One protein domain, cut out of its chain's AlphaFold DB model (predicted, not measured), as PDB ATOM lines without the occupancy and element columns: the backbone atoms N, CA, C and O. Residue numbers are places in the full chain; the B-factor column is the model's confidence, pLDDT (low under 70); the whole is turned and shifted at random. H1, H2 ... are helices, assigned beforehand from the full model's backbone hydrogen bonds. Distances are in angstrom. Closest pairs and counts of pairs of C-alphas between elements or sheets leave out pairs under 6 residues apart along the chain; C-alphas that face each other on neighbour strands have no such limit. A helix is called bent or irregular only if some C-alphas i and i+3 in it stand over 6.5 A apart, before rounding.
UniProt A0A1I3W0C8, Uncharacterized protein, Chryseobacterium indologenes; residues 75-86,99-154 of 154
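This is residues 75 to 86 and 99 to 154 of the 154 residues of an uncharacterized protein of Chryseobacterium indologenes (UniProt A0A1I3W0C8). Picture one long bent helix, H3, with a small, loosely built head round its first arm, H3a, while residues 134 to 154, the rest of H3 and the tail after it, stick out as a long crooked arm. In the head, H1 and H2 are two shorter helices apart from each other, each about perpendicular to H3a; residues 75 to 83, most of H1 among them, stick out as well. The printed part has 68 residues with three named helices, H1, H2 and H3 in that order, and no named strand; its class is all helix. It is only just loose, close to extended, with a radius of gyration of the C-alphas of 16.4 A, and elongated, spanning 56 by 29 by 19 A.

Begin at Arg 75 and go on to C-alpha 78 at (89.389, 100.809, 118.668), where H1, residues 78 to 85, begins. Past the cut, find H2 at residues 103 to 114, 16.4 A from first to last C-alpha. Then look for C-alpha 123 at (86.307, 103.530, 138.332), where H3, residues 123 to 149, begins. By its hydrogen bonds it was assigned as one helix, but it is bent: C-alphas 137 and 140 are 8.2 A apart. Its arm H3a, residues 123 to 137, is 21.3 A long, and its arm H3b, residues 140 to 149, is 14.2 A long and ends at C-alpha 149 at (86.296, 135.885, 129.566).

Start from H1, which touches H3a; their closest C-alphas, those of Phe 85 and Asn 129, are 5.4 A apart. Their lines are about perpendicular, at 78 degrees. H2, with residues 109 to 113 alone, only just touches residue 123 of H3a, with 3 pairs of C-alphas within 8 A; the closest, those of Phe 109 and Met 123, are 6.8 A apart. These two are about perpendicular, at 80 degrees. At the bend, H3a and H3b stand about perpendicular, at 74 degrees. H3b is apart from H1 and from H2, and H1 and H2 are apart. Read O i against N i+4 and you find each pair within hydrogen-bond range in H1, H3a and H3b, and 7 of 8 in H2.

The two C-alphas farthest apart, those of Glu 117 and Phe 154, are 56.4 A apart. Without the stretches that stand free, the body of 38 residues spans 24 by 21 by 13 A. Residues 87 to 98 are not printed, and C-alphas 86 and 99 are 19.2 A apart across this cut, in the link from H1 to H2. The link from H2 to H3, 8 residues, is short. The mean pLDDT of the printed part is 87.7; look at residues 151 to 154, which end at the chain's last residue, for values under 70.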
ATOM      1  N   ARG A  75      89.387 108.968 112.687       71.69
ATOM      2  CA  ARG A  75      88.653 107.784 113.116       71.69
ATOM      3  C   ARG A  75      89.497 107.138 114.201       71.69
ATOM      4  O   ARG A  75      90.317 106.283 113.872       71.69
ATOM      5  N   VAL A  76      89.323 107.613 115.437       81.81
ATOM      6  CA  VAL A  76      89.982 107.066 116.627       81.81
ATOM      7  C   VAL A  76      89.804 105.560 116.566       81.81
ATOM      8  O   VAL A  76      88.672 105.064 116.544       81.81
ATOM      9  N   THR A  77      90.909 104.841 116.406       92.06
ATOM     10  CA  THR A  77      90.826 103.392 116.215       92.06
ATOM     11  C   THR A  77      90.401 102.734 117.524       92.06
ATOM     12  O   THR A  77      90.658 103.267 118.600       92.06
ATOM     13  N   GLU A  78      89.770 101.562 117.462       89.31
ATOM     14  CA  GLU A  78      89.389 100.809 118.668       89.31
ATOM     15  C   GLU A  78      90.593 100.607 119.606       89.31
ATOM     16  O   GLU A  78      90.503 100.847 120.809       89.31
ATOM     17  N   LYS A  79      91.757 100.297 119.021       91.19
ATOM     18  CA  LYS A  79      93.045 100.221 119.714       91.19
ATOM     19  C   LYS A  79      93.441 101.546 120.382       91.19
ATOM     20  O   LYS A  79      93.793 101.553 121.554       91.19
ATOM     21  N   GLU A  80      93.400 102.655 119.651       92.69
ATOM     22  CA  GLU A  80      93.783 103.990 120.139       92.69
ATOM     23  C   GLU A  80      92.855 104.484 121.258       92.69
ATOM     24  O   GLU A  80      93.326 105.046 122.250       92.69
ATOM     25  N   TYR A  81      91.551 104.210 121.150       92.56
ATOM     26  CA  TYR A  81      90.591 104.430 122.229       92.56
ATOM     27  C   TYR A  81      90.959 103.589 123.460       92.56
ATOM     28  O   TYR A  81      91.022 104.111 124.574       92.56
ATOM     29  N   PHE A  82      91.262 102.302 123.263       90.81
ATOM     30  CA  PHE A  82      91.605 101.389 124.350       90.81
ATOM     31  C   PHE A  82      92.886 101.812 125.086       90.81
ATOM     32  O   PHE A  82      92.881 101.946 126.310       90.81
ATOM     33  N   GLU A  83      93.963 102.096 124.346       91.25
ATOM     34  CA  GLU A  83      95.247 102.568 124.884       91.25
ATOM     35  C   GLU A  83      95.128 103.936 125.585       91.25
ATOM     36  O   GLU A  83      95.885 104.223 126.513       91.25
ATOM     37  N   THR A  84      94.157 104.765 125.185       92.31
ATOM     38  CA  THR A  84      93.883 106.071 125.803       92.31
ATOM     39  C   THR A  84      93.096 105.950 127.111       92.31
ATOM     40  O   THR A  84      93.516 106.511 128.126       92.31
ATOM     41  N   PHE A  85      91.958 105.245 127.101       92.19
ATOM     42  CA  PHE A  85      90.972 105.308 128.189       92.19
ATOM     43  C   PHE A  85      91.007 104.119 129.157       92.19
ATOM     44  O   PHE A  85      90.644 104.295 130.318       92.19
ATOM     45  N   PHE A  86      91.479 102.938 128.745       91.31
ATOM     46  CA  PHE A  86      91.546 101.750 129.612       91.31
ATOM     47  C   PHE A  86      92.944 101.481 130.203       91.31
ATOM     48  O   PHE A  86      93.175 100.446 130.829       91.31
ATOM     49  N   VAL A  99      85.226 112.984 143.582       85.81
ATOM     50  CA  VAL A  99      84.336 113.766 142.711       85.81
ATOM     51  C   VAL A  99      83.029 112.997 142.540       85.81
ATOM     52  O   VAL A  99      83.046 111.800 142.258       85.81
ATOM     53  N   TYR A 100      81.893 113.675 142.709       90.38
ATOM     54  CA  TYR A 100      80.578 113.056 142.544       90.38
ATOM     55  C   TYR A 100      80.250 112.809 141.065       90.38
ATOM     56  O   TYR A 100      80.371 113.696 140.221       90.38
ATOM     57  N   ILE A 101      79.785 111.597 140.764       89.88
ATOM     58  CA  ILE A 101      79.358 111.154 139.432       89.88
ATOM     59  C   ILE A 101      77.898 110.711 139.537       89.88
ATOM     60  O   ILE A 101      77.538 109.996 140.471       89.88
ATOM     61  N   ARG A 102      77.050 111.118 138.583       94.50
ATOM     62  CA  ARG A 102      75.617 110.779 138.625       94.50
ATOM     63  C   ARG A 102      75.389 109.256 138.575       94.50
ATOM     64  O   ARG A 102      76.107 108.579 137.827       94.50
ATOM     65  N   PRO A 103      74.392 108.704 139.297       92.81
ATOM     66  CA  PRO A 103      74.165 107.257 139.386       92.81
ATOM     67  C   PRO A 103      74.065 106.540 138.031       92.81
ATOM     68  O   PRO A 103      74.622 105.452 137.864       92.81
ATOM     69  N   GLU A 104      73.425 107.161 137.036       94.56
ATOM     70  CA  GLU A 104      73.266 106.589 135.687       94.56
ATOM     71  C   GLU A 104      74.603 106.406 134.951       94.56
ATOM     72  O   GLU A 104      74.734 105.502 134.124       94.56
ATOM     73  N   PHE A 105      75.596 107.262 135.221       91.75
ATOM     74  CA  PHE A 105      76.952 107.109 134.694       91.75
ATOM     75  C   PHE A 105      77.760 106.118 135.531       91.75
ATOM     76  O   PHE A 105      78.446 105.272 134.960       91.75
ATOM     77  N   HIS A 106      77.610 106.145 136.859       90.12
ATOM     78  CA  HIS A 106      78.274 105.199 137.755       90.12
ATOM     79  C   HIS A 106      77.945 103.739 137.386       90.12
ATOM     80  O   HIS A 106      78.845 102.914 137.231       90.12
ATOM     81  N   GLN A 107      76.667 103.429 137.130       90.62
ATOM     82  CA  GLN A 107      76.246 102.102 136.660       90.62
ATOM     83  C   GLN A 107      76.797 101.733 135.272       90.62
ATOM     84  O   GLN A 107      77.075 100.560 135.022       90.62
ATOM     85  N   LYS A 108      76.945 102.702 134.357       92.25
ATOM     86  CA  LYS A 108      77.485 102.461 133.006       92.25
ATOM     87  C   LYS A 108      78.978 102.147 133.047       92.25
ATOM     88  O   LYS A 108      79.394 101.173 132.430       92.25
ATOM     89  N   PHE A 109      79.759 102.920 133.802       89.25
ATOM     90  CA  PHE A 109      81.192 102.676 133.967       89.25
ATOM     91  C   PHE A 109      81.467 101.342 134.676       89.25
ATOM     92  O   PHE A 109      82.310 100.585 134.204       89.25
ATOM     93  N   LEU A 110      80.707 100.990 135.725       87.31
ATOM     94  CA  LEU A 110      80.832  99.679 136.379       87.31
ATOM     95  C   LEU A 110      80.591  98.519 135.400       87.31
ATOM     96  O   LEU A 110      81.381  97.579 135.365       87.31
ATOM     97  N   LYS A 111      79.536  98.597 134.575       90.44
ATOM     98  CA  LYS A 111      79.245  97.585 133.544       90.44
ATOM     99  C   LYS A 111      80.336  97.510 132.472       90.44
ATOM    100  O   LYS A 111      80.676  96.413 132.048       90.44
ATOM    101  N   LEU A 112      80.883  98.654 132.058       88.94
ATOM    102  CA  LEU A 112      81.954  98.734 131.063       88.94
ATOM    103  C   LEU A 112      83.258  98.104 131.572       88.94
ATOM    104  O   LEU A 112      83.839  97.278 130.882       88.94
ATOM    105  N   ILE A 113      83.692  98.457 132.786       84.94
ATOM    106  CA  ILE A 113      84.935  97.941 133.378       84.94
ATOM    107  C   ILE A 113      84.810  96.439 133.668       84.94
ATOM    108  O   ILE A 113      85.711  95.677 133.326       84.94
ATOM    109  N   ALA A 114      83.682  95.996 134.237       84.56
ATOM    110  CA  ALA A 114      83.446  94.579 134.517       84.56
ATOM    111  C   ALA A 114      83.360  93.729 133.235       84.56
ATOM    112  O   ALA A 114      83.907  92.635 133.198       84.56
ATOM    113  N   GLY A 115      82.714  94.237 132.178       85.06
ATOM    114  CA  GLY A 115      82.548  93.521 130.907       85.06
ATOM    115  C   GLY A 115      83.799  93.445 130.020       85.06
ATOM    116  O   GLY A 115      83.741  92.807 128.974       85.06
ATOM    117  N   LEU A 116      84.900  94.098 130.409       83.50
ATOM    118  CA  LEU A 116      86.186  94.063 129.701       83.50
ATOM    119  C   LEU A 116      87.278  93.290 130.467       83.50
ATOM    120  O   LEU A 116      88.389  93.169 129.959       83.50
ATOM    121  N   GLU A 117      86.984  92.809 131.682       80.75
ATOM    122  CA  GLU A 117      87.883  92.004 132.534       80.75
ATOM    123  C   GLU A 117      89.293  92.616 132.745       80.75
ATOM    124  O   GLU A 117      90.285  91.913 132.939       80.75
ATOM    125  N   ILE A 118      89.400  93.953 132.730       80.12
ATOM    126  CA  ILE A 118      90.691  94.662 132.777       80.12
ATOM    127  C   ILE A 118      91.235  94.720 134.207       80.12
ATOM    128  O   ILE A 118      90.904  95.591 135.015       80.12
ATOM    129  N   ASP A 119      92.131  93.784 134.482       75.06
ATOM    130  CA  ASP A 119      92.772  93.521 135.764       75.06
ATOM    131  C   ASP A 119      93.366  94.779 136.446       75.06
ATOM    132  O   ASP A 119      94.399  95.315 136.032       75.06
ATOM    133  N   ARG A 120      92.745  95.210 137.558       79.69
ATOM    134  CA  ARG A 120      93.055  96.421 138.363       79.69
ATOM    135  C   ARG A 120      92.674  97.776 137.742       79.69
ATOM    136  O   ARG A 120      92.984  98.806 138.346       79.69
ATOM    137  N   LEU A 121      91.964  97.826 136.613       86.31
ATOM    138  CA  LEU A 121      91.329  99.076 136.188       86.31
ATOM    139  C   LEU A 121      90.184  99.416 137.155       86.31
ATOM    140  O   LEU A 121      89.248  98.642 137.336       86.31
ATOM    141  N   THR A 122      90.250 100.587 137.786       86.75
ATOM    142  CA  THR A 122      89.209 101.065 138.708       86.75
ATOM    143  C   THR A 122      88.353 102.154 138.073       86.75
ATOM    144  O   THR A 122      88.780 102.838 137.145       86.75
ATOM    145  N   MET A 123      87.162 102.374 138.637       87.06
ATOM    146  CA  MET A 123      86.307 103.530 138.332       87.06
ATOM    147  C   MET A 123      87.088 104.852 138.359       87.06
ATOM    148  O   MET A 123      86.974 105.655 137.438       87.06
ATOM    149  N   TYR A 124      87.916 105.050 139.390       86.75
ATOM    150  CA  TYR A 124      88.744 106.246 139.542       86.75
ATOM    151  C   TYR A 124      89.781 106.371 138.425       86.75
ATOM    152  O   TYR A 124      89.882 107.433 137.828       86.75
ATOM    153  N   ALA A 125      90.489 105.288 138.092       87.31
ATOM    154  CA  ALA A 125      91.453 105.271 136.992       87.31
ATOM    155  C   ALA A 125      90.803 105.593 135.635       87.31
ATOM    156  O   ALA A 125      91.332 106.396 134.876       87.31
ATOM    157  N   TYR A 126      89.632 105.021 135.343       90.56
ATOM    158  CA  TYR A 126      88.921 105.290 134.091       90.56
ATOM    159  C   TYR A 126      88.466 106.759 133.975       90.56
ATOM    160  O   TYR A 126      88.569 107.367 132.912       90.56
ATOM    161  N   VAL A 127      88.010 107.356 135.081       90.81
ATOM    162  CA  VAL A 127      87.623 108.775 135.141       90.81
ATOM    163  C   VAL A 127      88.843 109.699 135.037       90.81
ATOM    164  O   VAL A 127      88.787 110.684 134.306       90.81
ATOM    165  N   ASP A 128      89.951 109.360 135.698       89.81
ATOM    166  CA  ASP A 128      91.231 110.076 135.613       89.81
ATOM    167  C   ASP A 128      91.755 110.104 134.165       89.81
ATOM    168  O   ASP A 128      92.057 111.169 133.631       89.81
ATOM    169  N   ASN A 129      91.713 108.962 133.466       91.88
ATOM    170  CA  ASN A 129      92.073 108.861 132.047       91.88
ATOM    171  C   ASN A 129      91.211 109.766 131.145       91.88
ATOM    172  O   ASN A 129      91.733 110.383 130.213       91.88
ATOM    173  N   ILE A 130      89.900 109.865 131.412       93.12
ATOM    174  CA  ILE A 130      88.989 110.765 130.681       93.12
ATOM    175  C   ILE A 130      89.351 112.233 130.938       93.12
ATOM    176  O   ILE A 130      89.363 113.027 129.997       93.12
ATOM    177  N   ILE A 131      89.656 112.596 132.186       92.88
ATOM    178  CA  ILE A 131      90.013 113.968 132.570       92.88
ATOM    179  C   ILE A 131      91.367 114.369 131.963       92.88
ATOM    180  O   ILE A 131      91.468 115.440 131.365       92.88
ATOM    181  N   GLU A 132      92.382 113.501 132.039       92.69
ATOM    182  CA  GLU A 132      93.696 113.719 131.418       92.69
ATOM    183  C   GLU A 132      93.570 113.906 129.898       92.69
ATOM    184  O   GLU A 132      94.133 114.850 129.341       92.69
ATOM    185  N   HIS A 133      92.792 113.051 129.224       94.25
ATOM    186  CA  HIS A 133      92.557 113.175 127.786       94.25
ATOM    187  C   HIS A 133      91.800 114.463 127.434       94.25
ATOM    188  O   HIS A 133      92.188 115.151 126.493       94.25
ATOM    189  N   HIS A 134      90.769 114.826 128.204       95.44
ATOM    190  CA  HIS A 134      90.014 116.059 127.986       95.44
ATOM    191  C   HIS A 134      90.902 117.303 128.105       95.44
ATOM    192  O   HIS A 134      90.868 118.161 127.226       95.44
ATOM    193  N   PHE A 135      91.746 117.396 129.137       94.88
ATOM    194  CA  PHE A 135      92.699 118.502 129.211       94.88
ATOM    195  C   PHE A 135      93.700 118.453 128.052       94.88
ATOM    196  O   PHE A 135      93.874 119.462 127.380       94.88
ATOM    197  N   LYS A 136      94.273 117.289 127.727       94.25
ATOM    198  CA  LYS A 136      95.236 117.145 126.622       94.25
ATOM    199  C   LYS A 136      94.674 117.526 125.241       94.25
ATOM    200  O   LYS A 136      95.421 118.057 124.425       94.25
ATOM    201  N   GLU A 137      93.404 117.237 124.949       94.06
ATOM    202  CA  GLU A 137      92.776 117.596 123.667       94.06
ATOM    203  C   GLU A 137      92.321 119.067 123.631       94.06
ATOM    204  O   GLU A 137      92.403 119.711 122.583       94.06
ATOM    205  N   PHE A 138      91.868 119.624 124.762       95.44
ATOM    206  CA  PHE A 138      91.190 120.925 124.794       95.44
ATOM    207  C   PHE A 138      91.937 122.049 125.534       95.44
ATOM    208  O   PHE A 138      91.399 123.154 125.600       95.44
ATOM    209  N   GLU A 139      93.159 121.839 126.040       93.69
ATOM    210  CA  GLU A 139      93.944 122.828 126.807       93.69
ATOM    211  C   GLU A 139      93.992 124.215 126.142       93.69
ATOM    212  O   GLU A 139      93.610 125.208 126.762       93.69
ATOM    213  N   GLU A 140      94.392 124.303 124.869       93.69
ATOM    214  CA  GLU A 140      94.464 125.582 124.143       93.69
ATOM    215  C   GLU A 140      93.096 126.280 124.045       93.69
ATOM    216  O   GLU A 140      92.997 127.505 124.159       93.69
ATOM    217  N   LEU A 141      92.024 125.503 123.856       94.19
ATOM    218  CA  LEU A 141      90.660 126.013 123.743       94.19
ATOM    219  C   LEU A 141      90.128 126.486 125.103       94.19
ATOM    220  O   LEU A 141      89.515 127.552 125.178       94.19
ATOM    221  N   ILE A 142      90.407 125.738 126.173       93.50
ATOM    222  CA  ILE A 142      90.080 126.093 127.559       93.50
ATOM    223  C   ILE A 142      90.820 127.379 127.945       93.50
ATOM    224  O   ILE A 142      90.183 128.338 128.388       93.50
ATOM    225  N   HIS A 143      92.131 127.455 127.695       93.69
ATOM    226  CA  HIS A 143      92.935 128.652 127.940       93.69
ATOM    227  C   HIS A 143      92.456 129.858 127.130       93.69
ATOM    228  O   HIS A 143      92.386 130.964 127.672       93.69
ATOM    229  N   LYS A 144      92.058 129.667 125.865       93.38
ATOM    230  CA  LYS A 144      91.464 130.735 125.053       93.38
ATOM    231  C   LYS A 144      90.138 131.224 125.637       93.38
ATOM    232  O   LYS A 144      89.989 132.426 125.839       93.38
ATOM    233  N   ILE A 145      89.203 130.324 125.950       91.88
ATOM    234  CA  ILE A 145      87.889 130.674 126.520       91.88
ATOM    235  C   ILE A 145      88.051 131.384 127.870       91.88
ATOM    236  O   ILE A 145      87.374 132.383 128.117       91.88
ATOM    237  N   TYR A 146      88.963 130.907 128.721       90.94
ATOM    238  CA  TYR A 146      89.282 131.542 129.997       90.94
ATOM    239  C   TYR A 146      89.871 132.940 129.784       90.94
ATOM    240  O   TYR A 146      89.337 133.914 130.305       90.94
ATOM    241  N   LYS A 147      90.906 133.080 128.943       87.75
ATOM    242  CA  LYS A 147      91.523 134.381 128.644       87.75
ATOM    243  C   LYS A 147      90.549 135.364 127.995       87.75
ATOM    244  O   LYS A 147      90.626 136.549 128.292       87.75
ATOM    245  N   ASP A 148      89.646 134.904 127.128       87.56
ATOM    246  CA  ASP A 148      88.648 135.753 126.469       87.56
ATOM    247  C   ASP A 148      87.557 136.249 127.435       87.56
ATOM    248  O   ASP A 148      87.042 137.348 127.226       87.56
ATOM    249  N   ARG A 149      87.240 135.491 128.498       84.25
ATOM    250  CA  ARG A 149      86.296 135.885 129.566       84.25
ATOM    251  C   ARG A 149      86.948 136.691 130.690       84.25
ATOM    252  O   ARG A 149      86.304 137.566 131.253       84.25
ATOM    253  N   ASN A 150      88.217 136.423 130.983       79.94
ATOM    254  CA  ASN A 150      88.995 137.063 132.044       79.94
ATOM    255  C   ASN A 150      89.908 138.183 131.506       79.94
ATOM    256  O   ASN A 150      90.938 138.484 132.112       79.94
ATOM    257  N   LYS A 151      89.559 138.811 130.372       66.38
ATOM    258  CA  LYS A 151      90.235 140.042 129.937       66.38
ATOM    259  C   LYS A 151      89.975 141.132 130.983       66.38
ATOM    260  O   LYS A 151      88.806 141.367 131.293       66.38
ATOM    261  N   PRO A 152      91.011 141.800 131.521       61.84
ATOM    262  CA  PRO A 152      90.787 142.971 132.353       61.84
ATOM    263  C   PRO A 152      90.086 144.055 131.522       61.84
ATOM    264  O   PRO A 152      90.283 144.154 130.309       61.84
ATOM    265  N   LEU A 153      89.238 144.846 132.179       60.34
ATOM    266  CA  LEU A 153      88.485 145.943 131.555       60.34
ATOM    267  C   LEU A 153      89.329 147.221 131.363       60.34
ATOM    268  O   LEU A 153      88.800 148.233 130.907       60.34
ATOM    269  N   PHE A 154      90.613 147.159 131.730       54.56
ATOM    270  CA  PHE A 154      91.599 148.236 131.777       54.56
ATOM    271  C   PHE A 154      92.973 147.671 131.385       54.56
ATOM    272  O   PHE A 154      93.256 146.527 131.816       54.56
TER     273      PHE A 154